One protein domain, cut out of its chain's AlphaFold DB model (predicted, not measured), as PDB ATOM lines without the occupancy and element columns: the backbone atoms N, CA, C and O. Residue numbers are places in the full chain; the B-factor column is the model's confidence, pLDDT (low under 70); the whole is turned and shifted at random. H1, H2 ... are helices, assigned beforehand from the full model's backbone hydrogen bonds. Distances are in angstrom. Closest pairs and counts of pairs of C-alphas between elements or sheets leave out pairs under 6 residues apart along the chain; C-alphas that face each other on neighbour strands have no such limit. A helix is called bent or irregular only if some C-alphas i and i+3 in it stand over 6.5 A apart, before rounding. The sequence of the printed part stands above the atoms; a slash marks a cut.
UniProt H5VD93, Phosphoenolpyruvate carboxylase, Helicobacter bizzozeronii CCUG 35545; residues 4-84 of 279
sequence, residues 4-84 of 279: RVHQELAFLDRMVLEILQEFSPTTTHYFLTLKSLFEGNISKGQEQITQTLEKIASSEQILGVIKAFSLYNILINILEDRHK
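Overview. This is residues 4 to 84 of the 279 residues of the protein "Phosphoenolpyruvate carboxylase" of Helicobacter bizzozeronii CCUG 35545 (UniProt H5VD93). Three helices run in a flat zigzag, in which H1 and H2 make a narrow V, meeting near residues 20 and 28, and H3 folds back beside H2; the longest helix, H4, lies over one side of this zigzag, running back along H1 and crossing the beginning of H2. The turn from H2 to H3 makes a free corner, where residues 39 to 44 stick out. The printed part has 81 residues with four named helices, in the order H1, H2, H3, H4, and no named strand; its class is all helix. The whole is compact, with a radius of gyration of the C-alphas of 13.5 A, but flat in outline, spanning 38 by 32 by 15 A.

Arrangement. H4, residues 62 to 83, touches H1, residues 4 to 23, at a shallow tilt of 23 degrees, opposite ways; their closest C-alphas, of Val 16 and Tyr 72, are 7.0 A apart. With residues 64 to 69 alone, H4 touches residues 27 to 31 of H2, which spans residues 25 to 39. The closest C-alphas there, of Thr 27 and Val 65, are 5.7 A apart, and the two helices run the same way at a steep tilt of 53 degrees. H2 is the hub, touching three helices. H1 and H2 form a helical hairpin at a shallow tilt of 31 degrees, in which residues 17 to 21 of H1 alone touch residues 27 to 28 of H2; the closest C-alphas, of Leu 20 and Thr 28, are 5.3 A apart. H2 and H3, residues 42 to 57, form another helical hairpin at a shallow tilt of 21 degrees, with the C-alphas of Leu 37 and Gly 45 closest at 6.2 A. H3 and H4 are close but not clearly touching, with the C-alphas of Ile 56 and Ile 62 closest at 5.7 A. H1 and H3 are apart. The helix packing is mostly aligned: of four touching pairs, three are at a shallow tilt. In H1, H2 and H4 every O i to N i+4 pair is within hydrogen-bond range; in H3, 10 of 12 are.

Along the chain. H4 measures 31.8 A from its first C-alpha, at (11.539, 27.853, 13.561), to its last, at (-5.397, 34.788, 39.525). H1 measures 29.2 A and begins at C-alpha 4, at (0.114, 41.645, 41.787). H2 measures 21.1 A. H3 measures 19.8 A; it is irregular, with C-alphas 44 and 47 7.8 A apart, and has a kink of 37 degrees near residue 49.

Size, cuts and confidence. The two C-alphas farthest apart, of Arg 4 and Ser 58, are 39.8 A apart. The printed part has no cut, and its three links are tight. The mean pLDDT of the printed part is 90.9, and no printed residue is under 70.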
ATOM      1  N   ARG A   4      -0.503  42.950  41.533       84.00
ATOM      2  CA  ARG A   4       0.114  41.645  41.787       84.00
ATOM      3  C   ARG A   4       0.350  40.832  40.510       84.00
ATOM      4  O   ARG A   4       1.451  40.340  40.305       84.00
ATOM      5  N   VAL A   5      -0.640  40.789  39.614       88.31
ATOM      6  CA  VAL A   5      -0.549  40.091  38.317       88.31
ATOM      7  C   VAL A   5       0.608  40.654  37.490       88.31
ATOM      8  O   VAL A   5       1.381  39.903  36.910       88.31
ATOM      9  N   HIS A   6       0.778  41.981  37.480       89.00
ATOM     10  CA  HIS A   6       1.885  42.617  36.758       89.00
ATOM     11  C   HIS A   6       3.256  42.256  37.340       89.00
ATOM     12  O   HIS A   6       4.216  42.111  36.589       89.00
ATOM     13  N   GLN A   7       3.367  42.118  38.665       91.44
ATOM     14  CA  GLN A   7       4.619  41.727  39.317       91.44
ATOM     15  C   GLN A   7       5.001  40.277  39.000       91.44
ATOM     16  O   GLN A   7       6.164  40.016  38.690       91.44
ATOM     17  N   GLU A   8       4.035  39.354  39.053       94.00
ATOM     18  CA  GLU A   8       4.250  37.951  38.683       94.00
ATOM     19  C   GLU A   8       4.588  37.820  37.190       94.00
ATOM     20  O   GLU A   8       5.575  37.172  36.841       94.00
ATOM     21  N   LEU A   9       3.857  38.523  36.316       93.31
ATOM     22  CA  LEU A   9       4.135  38.563  34.879       93.31
ATOM     23  C   LEU A   9       5.546  39.082  34.582       93.31
ATOM     24  O   LEU A   9       6.306  38.431  33.877       93.31
ATOM     25  N   ALA A  10       5.944  40.214  35.171       93.62
ATOM     26  CA  ALA A  10       7.283  40.778  34.980       93.62
ATOM     27  C   ALA A  10       8.400  39.872  35.532       93.62
ATOM     28  O   ALA A  10       9.552  39.933  35.095       93.62
ATOM     29  N   PHE A  11       8.100  39.047  36.533       94.88
ATOM     30  CA  PHE A  11       9.021  38.027  37.015       94.88
ATOM     31  C   PHE A  11       9.153  36.872  36.014       94.88
ATOM     32  O   PHE A  11      10.278  36.525  35.660       94.88
ATOM     33  N   LEU A  12       8.037  36.340  35.514       94.56
ATOM     34  CA  LEU A  12       8.023  35.270  34.514       94.56
ATOM     35  C   LEU A  12       8.681  35.702  33.197       94.56
ATOM     36  O   LEU A  12       9.520  34.967  32.678       94.56
ATOM     37  N   ASP A  13       8.390  36.914  32.715       93.38
ATOM     38  CA  ASP A  13       9.020  37.509  31.530       93.38
ATOM     39  C   ASP A  13      10.550  37.504  31.670       93.38
ATOM     40  O   ASP A  13      11.256  37.038  30.776       93.38
ATOM     41  N   ARG A  14      11.084  37.946  32.819       94.75
ATOM     42  CA  ARG A  14      12.535  37.930  33.069       94.75
ATOM     43  C   ARG A  14      13.112  36.520  33.047       94.75
ATOM     44  O   ARG A  14      14.133  36.305  32.404       94.75
ATOM     45  N   MET A  15      12.457  35.560  33.697       93.38
ATOM     46  CA  MET A  15      12.947  34.180  33.740       93.38
ATOM     47  C   MET A  15      12.971  33.519  32.363       93.38
ATOM     48  O   MET A  15      13.927  32.821  32.028       93.38
ATOM     49  N   VAL A  16      11.936  33.746  31.549       93.31
ATOM     50  CA  VAL A  16      11.904  33.249  30.169       93.31
ATOM     51  C   VAL A  16      13.044  33.868  29.371       93.31
ATOM     52  O   VAL A  16      13.773  33.140  28.704       93.31
ATOM     53  N   LEU A  17      13.250  35.181  29.477       94.06
ATOM     54  CA  LEU A  17      14.329  35.861  28.761       94.06
ATOM     55  C   LEU A  17      15.715  35.368  29.173       94.06
ATOM     56  O   LEU A  17      16.527  35.115  28.290       94.06
ATOM     57  N   GLU A  18      15.977  35.173  30.465       93.62
ATOM     58  CA  GLU A  18      17.244  34.610  30.951       93.62
ATOM     59  C   GLU A  18      17.530  33.244  30.312       93.62
ATOM     60  O   GLU A  18      18.632  32.992  29.831       93.62
ATOM     61  N   ILE A  19      16.520  32.377  30.236       93.31
ATOM     62  CA  ILE A  19      16.660  31.019  29.695       93.31
ATOM     63  C   ILE A  19      16.818  31.028  28.176       93.31
ATOM     64  O   ILE A  19      17.631  30.276  27.630       93.31
ATOM     65  N   LEU A  20      16.060  31.878  27.481       93.50
ATOM     66  CA  LEU A  20      16.200  32.040  26.039       93.50
ATOM     67  C   LEU A  20      17.589  32.590  25.693       93.50
ATOM     68  O   LEU A  20      18.229  32.060  24.788       93.50
ATOM     69  N   GLN A  21      18.088  33.582  26.437       93.94
ATOM     70  CA  GLN A  21      19.431  34.134  26.240       93.94
ATOM     71  C   GLN A  21      20.521  33.101  26.527       93.94
ATOM     72  O   GLN A  21      21.491  33.024  25.779       93.94
ATOM     73  N   GLU A  22      20.352  32.284  27.569       93.88
ATOM     74  CA  GLU A  22      21.299  31.227  27.937       93.88
ATOM     75  C   GLU A  22      21.443  30.171  26.831       93.88
ATOM     76  O   GLU A  22      22.556  29.747  26.516       93.88
ATOM     77  N   PHE A  23      20.334  29.736  26.225       91.56
ATOM     78  CA  PHE A  23      20.356  28.589  25.312       91.56
ATOM     79  C   PHE A  23      20.220  28.914  23.830       91.56
ATOM     80  O   PHE A  23      20.599  28.079  23.007       91.56
ATOM     81  N   SER A  24      19.627  30.049  23.470       91.44
ATOM     82  CA  SER A  24      19.450  30.461  22.078       91.44
ATOM     83  C   SER A  24      19.286  31.985  21.950       91.44
ATOM     84  O   SER A  24      18.168  32.498  21.786       91.44
ATOM     85  N   PRO A  25      20.402  32.744  21.970       92.50
ATOM     86  CA  PRO A  25      20.380  34.194  21.774       92.50
ATOM     87  C   PRO A  25      19.656  34.621  20.486       92.50
ATOM     88  O   PRO A  25      18.884  35.578  20.487       92.50
ATOM     89  N   THR A  26      19.836  33.873  19.393       90.56
ATOM     90  CA  THR A  26      19.176  34.151  18.108       90.56
ATOM     91  C   THR A  26      17.661  33.955  18.187       90.56
ATOM     92  O   THR A  26      16.911  34.820  17.733       90.56
ATOM     93  N   THR A  27      17.184  32.872  18.816       92.62
ATOM     94  CA  THR A  27      15.744  32.682  19.072       92.62
ATOM     95  C   THR A  27      15.189  33.799  19.955       92.62
ATOM     96  O   THR A  27      14.085  34.273  19.706       92.62
ATOM     97  N   THR A  28      15.953  34.247  20.956       94.44
ATOM     98  CA  THR A  28      15.537  35.324  21.870       94.44
ATOM     99  C   THR A  28      15.181  36.595  21.106       94.44
ATOM    100  O   THR A  28      14.158  37.216  21.386       94.44
ATOM    101  N   HIS A  29      15.994  36.966  20.112       93.81
ATOM    102  CA  HIS A  29      15.741  38.149  19.294       93.81
ATOM    103  C   HIS A  29      14.418  38.045  18.523       93.81
ATOM    104  O   HIS A  29      13.605  38.972  18.554       93.81
ATOM    105  N   TYR A  30      14.169  36.900  17.879       94.69
ATOM    106  CA  TYR A  30      12.914  36.656  17.168       94.69
ATOM    107  C   TYR A  30      11.706  36.626  18.108       94.69
ATOM    108  O   TYR A  30      10.682  37.232  17.799       94.69
ATOM    109  N   PHE A  31      11.836  35.980  19.269       95.06
ATOM    110  CA  PHE A  31      10.792  35.933  20.290       95.06
ATOM    111  C   PHE A  31      10.415  37.337  20.781       95.06
ATOM    112  O   PHE A  31       9.240  37.687  20.761       95.06
ATOM    113  N   LEU A  32      11.398  38.163  21.154       94.06
ATOM    114  CA  LEU A  32      11.168  39.538  21.615       94.06
ATOM    115  C   LEU A  32      10.518  40.416  20.542       94.06
ATOM    116  O   LEU A  32       9.579  41.154  20.838       94.06
ATOM    117  N   THR A  33      11.002  40.312  19.302       93.00
ATOM    118  CA  THR A  33      10.461  41.071  18.167       93.00
ATOM    119  C   THR A  33       8.994  40.718  17.940       93.00
ATOM    120  O   THR A  33       8.144  41.603  17.904       93.00
ATOM    121  N   LEU A  34       8.678  39.422  17.855       93.25
ATOM    122  CA  LEU A  34       7.305  38.964  17.662       93.25
ATOM    123  C   LEU A  34       6.407  39.289  18.862       93.25
ATOM    124  O   LEU A  34       5.299  39.770  18.652       93.25
ATOM    125  N   LYS A  35       6.877  39.102  20.103       91.94
ATOM    126  CA  LYS A  35       6.121  39.449  21.322       91.94
ATOM    127  C   LYS A  35       5.718  40.924  21.310       91.94
ATOM    128  O   LYS A  35       4.542  41.230  21.465       91.94
ATOM    129  N   SER A  36       6.663  41.823  21.028       90.38
ATOM    130  CA  SER A  36       6.385  43.262  20.943       90.38
ATOM    131  C   SER A  36       5.394  43.608  19.826       90.38
ATOM    132  O   SER A  36       4.543  44.476  20.019       90.38
ATOM    133  N   LEU A  37       5.479  42.938  18.673       90.31
ATOM    134  CA  LEU A  37       4.537  43.140  17.568       90.31
ATOM    135  C   LEU A  37       3.126  42.634  17.906       90.31
ATOM    136  O   LEU A  37       2.153  43.278  17.518       90.31
ATOM    137  N   PHE A  38       3.007  41.520  18.637       89.00
ATOM    138  CA  PHE A  38       1.720  40.962  19.071       89.00
ATOM    139  C   PHE A  38       1.059  41.765  20.195       89.00
ATOM    140  O   PHE A  38      -0.161  41.884  20.210       89.00
ATOM    141  N   GLU A  39       1.845  42.339  21.108       85.69
ATOM    142  CA  GLU A  39       1.348  43.244  22.156       85.69
ATOM    143  C   GLU A  39       0.969  44.633  21.600       85.69
ATOM    144  O   GLU A  39       0.191  45.367  22.210       85.69
ATOM    145  N   GLY A  40       1.521  45.004  20.439       80.75
ATOM    146  CA  GLY A  40       1.216  46.239  19.723       80.75
ATOM    147  C   GLY A  40      -0.078  46.187  18.899       80.75
ATOM    148  O   GLY A  40      -0.872  45.252  18.949       80.75
ATOM    149  N   ASN A  41      -0.312  47.221  18.083       76.81
ATOM    150  CA  ASN A  41      -1.446  47.225  17.157       76.81
ATOM    151  C   ASN A  41      -1.136  46.337  15.938       76.81
ATOM    152  O   ASN A  41      -0.478  46.785  14.995       76.81
ATOM    153  N   ILE A  42      -1.643  45.100  15.960       75.25
ATOM    154  CA  ILE A  42      -1.418  44.078  14.923       75.25
ATOM    155  C   ILE A  42      -1.734  44.610  13.516       75.25
ATOM    156  O   ILE A  42      -0.963  44.372  12.587       75.25
ATOM    157  N   SER A  43      -2.794  45.407  13.352       72.06
ATOM    158  CA  SER A  43      -3.202  45.958  12.051       72.06
ATOM    159  C   SER A  43      -2.172  46.916  11.449       72.06
ATOM    160  O   SER A  43      -2.095  47.049  10.232       72.06
ATOM    161  N   LYS A  44      -1.362  47.584  12.281       74.31
ATOM    162  CA  LYS A  44      -0.247  48.431  11.823       74.31
ATOM    163  C   LYS A  44       1.065  47.656  11.660       74.31
ATOM    164  O   LYS A  44       1.949  48.127  10.955       74.31
ATOM    165  N   GLY A  45       1.191  46.494  12.303       81.50
ATOM    166  CA  GLY A  45       2.400  45.662  12.315       81.50
ATOM    167  C   GLY A  45       2.363  44.447  11.384       81.50
ATOM    168  O   GLY A  45       3.338  43.704  11.339       81.50
ATOM    169  N   GLN A  46       1.276  44.214  10.643       86.81
ATOM    170  CA  GLN A  46       1.075  42.982   9.867       86.81
ATOM    171  C   GLN A  46       2.191  42.710   8.843       86.81
ATOM    172  O   GLN A  46       2.648  41.572   8.712       86.81
ATOM    173  N   GLU A  47       2.673  43.744   8.154       89.25
ATOM    174  CA  GLU A  47       3.789  43.619   7.208       89.25
ATOM    175  C   GLU A  47       5.086  43.196   7.924       89.25
ATOM    176  O   GLU A  47       5.771  42.272   7.492       89.25
ATOM    177  N   GLN A  48       5.379  43.796   9.080       89.25
ATOM    178  CA  GLN A  48       6.560  43.482   9.891       89.25
ATOM    179  C   GLN A  48       6.487  42.084  10.516       89.25
ATOM    180  O   GLN A  48       7.507  41.397  10.604       89.25
ATOM    181  N   ILE A  49       5.291  41.639  10.920       91.75
ATOM    182  CA  ILE A  49       5.054  40.267  11.386       91.75
ATOM    183  C   ILE A  49       5.354  39.294  10.246       91.75
ATOM    184  O   ILE A  49       6.125  38.358  10.442       91.75
ATOM    185  N   THR A  50       4.814  39.548   9.051       92.12
ATOM    186  CA  THR A  50       5.015  38.695   7.868       92.12
ATOM    187  C   THR A  50       6.498  38.583   7.520       92.12
ATOM    188  O   THR A  50       7.032  37.479   7.474       92.12
ATOM    189  N   GLN A  51       7.201  39.713   7.414       92.88
ATOM    190  CA  GLN A  51       8.643  39.734   7.144       92.88
ATOM    191  C   GLN A  51       9.453  39.003   8.227       92.88
ATOM    192  O   GLN A  51      10.432  38.319   7.929       92.88
ATOM    193  N   THR A  52       9.074  39.144   9.500       92.88
ATOM    194  CA  THR A  52       9.741  38.438  10.604       92.88
ATOM    195  C   THR A  52       9.512  36.930  10.518       92.88
ATOM    196  O   THR A  52      10.459  36.161  10.674       92.88
ATOM    197  N   LEU A  53       8.285  36.497  10.222       93.69
ATOM    198  CA  LEU A  53       7.951  35.084  10.042       93.69
ATOM    199  C   LEU A  53       8.667  34.474   8.830       93.69
ATOM    200  O   LEU A  53       9.182  33.367   8.946       93.69
ATOM    201  N   GLU A  54       8.784  35.196   7.715       93.94
ATOM    202  CA  GLU A  54       9.553  34.763   6.536       93.94
ATOM    203  C   GLU A  54      11.045  34.583   6.855       93.94
ATOM    204  O   GLU A  54      11.656  33.587   6.453       93.94
ATOM    205  N   LYS A  55      11.632  35.499   7.637       94.00
ATOM    206  CA  LYS A  55      13.018  35.371   8.123       94.00
ATOM    207  C   LYS A  55      13.195  34.160   9.032       94.00
ATOM    208  O   LYS A  55      14.182  33.441   8.897       94.00
ATOM    209  N   ILE A  56      12.242  33.914   9.934       94.06
ATOM    210  CA  ILE A  56      12.259  32.738  10.812       94.06
ATOM    211  C   ILE A  56      12.140  31.460   9.979       94.06
ATOM    212  O   ILE A  56      12.933  30.547  10.189       94.06
ATOM    213  N   ALA A  57      11.210  31.416   9.021       92.06
ATOM    214  CA  ALA A  57      10.986  30.280   8.127       92.06
ATOM    215  C   ALA A  57      12.207  29.959   7.253       92.06
ATOM    216  O   ALA A  57      12.475  28.799   6.956       92.06
ATOM    217  N   SER A  58      12.977  30.984   6.888       91.38
ATOM    218  CA  SER A  58      14.232  30.843   6.140       91.38
ATOM    219  C   SER A  58      15.441  30.520   7.030       91.38
ATOM    220  O   SER A  58      16.564  30.444   6.539       91.38
ATOM    221  N   SER A  59      15.241  30.357   8.342       90.62
ATOM    222  CA  SER A  59      16.294  30.091   9.326       90.62
ATOM    223  C   SER A  59      16.097  28.744  10.027       90.62
ATOM    224  O   SER A  59      15.009  28.176  10.036       90.62
ATOM    225  N   GLU A  60      17.119  28.274  10.741       89.31
ATOM    226  CA  GLU A  60      17.021  27.080  11.595       89.31
ATOM    227  C   GLU A  60      16.276  27.337  12.927       89.31
ATOM    228  O   GLU A  60      16.189  26.463  13.787       89.31
ATOM    229  N   GLN A  61      15.733  28.545  13.132       91.44
ATOM    230  CA  GLN A  61      15.157  28.975  14.413       91.44
ATOM    231  C   GLN A  61      13.663  28.670  14.564       91.44
ATOM    232  O   GLN A  61      13.123  28.908  15.643       91.44
ATOM    233  N   ILE A  62      12.990  28.128  13.541       91.50
ATOM    234  CA  ILE A  62      11.539  27.853  13.561       91.50
ATOM    235  C   ILE A  62      11.131  27.102  14.835       91.50
ATOM    236  O   ILE A  62      10.279  27.563  15.594       91.50
ATOM    237  N   LEU A  63      11.780  25.965  15.106       88.75
ATOM    238  CA  LEU A  63      11.471  25.135  16.271       88.75
ATOM    239  C   LEU A  63      11.790  25.847  17.591       88.75
ATOM    240  O   LEU A  63      11.049  25.693  18.563       88.75
ATOM    241  N   GLY A  64      12.863  26.642  17.625       91.81
ATOM    242  CA  GLY A  64      13.235  27.445  18.789       91.81
ATOM    243  C   GLY A  64      12.171  28.489  19.121       91.81
ATOM    244  O   GLY A  64      11.759  28.600  20.274       91.81
ATOM    245  N   VAL A  65      11.672  29.204  18.110       93.69
ATOM    246  CA  VAL A  65      10.630  30.229  18.272       93.69
ATOM    247  C   VAL A  65       9.302  29.602  18.695       93.69
ATOM    248  O   VAL A  65       8.700  30.068  19.662       93.69
ATOM    249  N   ILE A  66       8.877  28.506  18.050       91.00
ATOM    250  CA  ILE A  66       7.677  27.752  18.460       91.00
ATOM    251  C   ILE A  66       7.794  27.338  19.928       91.00
ATOM    252  O   ILE A  66       6.851  27.495  20.704       91.00
ATOM    253  N   LYS A  67       8.968  26.841  20.330       90.69
ATOM    254  CA  LYS A  67       9.215  26.411  21.703       90.69
ATOM    255  C   LYS A  67       9.183  27.558  22.704       90.69
ATOM    256  O   LYS A  67       8.575  27.403  23.760       90.69
ATOM    257  N   ALA A  68       9.791  28.692  22.367       93.69
ATOM    258  CA  ALA A  68       9.776  29.891  23.196       93.69
ATOM    259  C   ALA A  68       8.343  30.359  23.467       93.69
ATOM    260  O   ALA A  68       7.964  30.503  24.627       93.69
ATOM    261  N   PHE A  69       7.519  30.491  22.423       93.62
ATOM    262  CA  PHE A  69       6.116  30.878  22.580       93.62
ATOM    263  C   PHE A  69       5.279  29.823  23.304       93.62
ATOM    264  O   PHE A  69       4.425  30.178  24.107       93.62
ATOM    265  N   SER A  70       5.542  28.534  23.089       90.38
ATOM    266  CA  SER A  70       4.822  27.468  23.799       90.38
ATOM    267  C   SER A  70       5.090  27.507  25.305       90.38
ATOM    268  O   SER A  70       4.156  27.454  26.096       90.38
ATOM    269  N   LEU A  71       6.357  27.643  25.714       91.25
ATOM    270  CA  LEU A  71       6.721  27.761  27.129       91.25
ATOM    271  C   LEU A  71       6.212  29.065  27.737       91.25
ATOM    272  O   LEU A  71       5.737  29.060  28.868       91.25
ATOM    273  N   TYR A  72       6.270  30.159  26.976       93.88
ATOM    274  CA  TYR A  72       5.699  31.432  27.389       93.88
ATOM    275  C   TYR A  72       4.200  31.307  27.671       93.88
ATOM    276  O   TYR A  72       3.756  31.637  28.764       93.88
ATOM    277  N   ASN A  73       3.436  30.734  26.738       92.00
ATOM    278  CA  ASN A  73       1.995  30.541  26.888       92.00
ATOM    279  C   ASN A  73       1.644  29.611  28.055       92.00
ATOM    280  O   ASN A  73       0.689  29.883  28.769       92.00
ATOM    281  N   ILE A  74       2.431  28.558  28.305       90.94
ATOM    282  CA  ILE A  74       2.252  27.720  29.502       90.94
ATOM    283  C   ILE A  74       2.365  28.569  30.776       90.94
ATOM    284  O   ILE A  74       1.554  28.420  31.685       90.94
ATOM    285  N   LEU A  75       3.340  29.477  30.848       94.06
ATOM    286  CA  LEU A  75       3.526  30.340  32.017       94.06
ATOM    287  C   LEU A  75       2.428  31.393  32.157       94.06
ATOM    288  O   LEU A  75       2.013  31.673  33.280       94.06
ATOM    289  N   ILE A  76       1.937  31.939  31.043       93.81
ATOM    290  CA  ILE A  76       0.772  32.829  31.048       93.81
ATOM    291  C   ILE A  76      -0.470  32.087  31.539       93.81
ATOM    292  O   ILE A  76      -1.138  32.590  32.434       93.81
ATOM    293  N   ASN A  77      -0.727  30.866  31.063       93.12
ATOM    294  CA  ASN A  77      -1.857  30.062  31.535       93.12
ATOM    295  C   ASN A  77      -1.761  29.788  33.044       93.12
ATOM    296  O   ASN A  77      -2.740  29.956  33.763       93.12
ATOM    297  N   ILE A  78      -0.569  29.447  33.551       93.56
ATOM    298  CA  ILE A  78      -0.342  29.277  34.996       93.56
ATOM    299  C   ILE A  78      -0.646  30.576  35.752       93.56
ATOM    300  O   ILE A  78      -1.283  30.542  36.802       93.56
ATOM    301  N   LEU A  79      -0.184  31.721  35.244       93.75
ATOM    302  CA  LEU A  79      -0.444  33.027  35.851       93.75
ATOM    303  C   LEU A  79      -1.945  33.351  35.877       93.75
ATOM    304  O   LEU A  79      -2.455  33.830  36.892       93.75
ATOM    305  N   GLU A  80      -2.649  33.096  34.775       91.25
ATOM    306  CA  GLU A  80      -4.096  33.277  34.676       91.25
ATOM    307  C   GLU A  80      -4.832  32.380  35.672       91.25
ATOM    308  O   GLU A  80      -5.664  32.880  36.427       91.25
ATOM    309  N   ASP A  81      -4.473  31.097  35.750       90.19
ATOM    310  CA  ASP A  81      -5.071  30.144  36.686       90.19
ATOM    311  C   ASP A  81      -4.846  30.558  38.148       90.19
ATOM    312  O   ASP A  81      -5.776  30.509  38.953       90.19
ATOM    313  N   ARG A  82      -3.649  31.055  38.494       90.31
ATOM    314  CA  ARG A  82      -3.329  31.574  39.841       90.31
ATOM    315  C   ARG A  82      -4.186  32.769  40.251       90.31
ATOM    316  O   ARG A  82      -4.416  32.989  41.440       90.31
ATOM    317  N   HIS A  83      -4.617  33.573  39.286       89.00
ATOM    318  CA  HIS A  83      -5.397  34.788  39.525       89.00
ATOM    319  C   HIS A  83      -6.860  34.662  39.104       89.00
ATOM    320  O   HIS A  83      -7.605  35.646  39.166       89.00
ATOM    321  N   LYS A  84      -7.284  33.463  38.706       87.06
ATOM    322  CA  LYS A  84      -8.663  33.173  38.356       87.06
ATOM    323  C   LYS A  84      -9.533  33.387  39.587       87.06
ATOM    324  O   LYS A  84      -9.244  32.886  40.672       87.06
TER     325      LYS A  84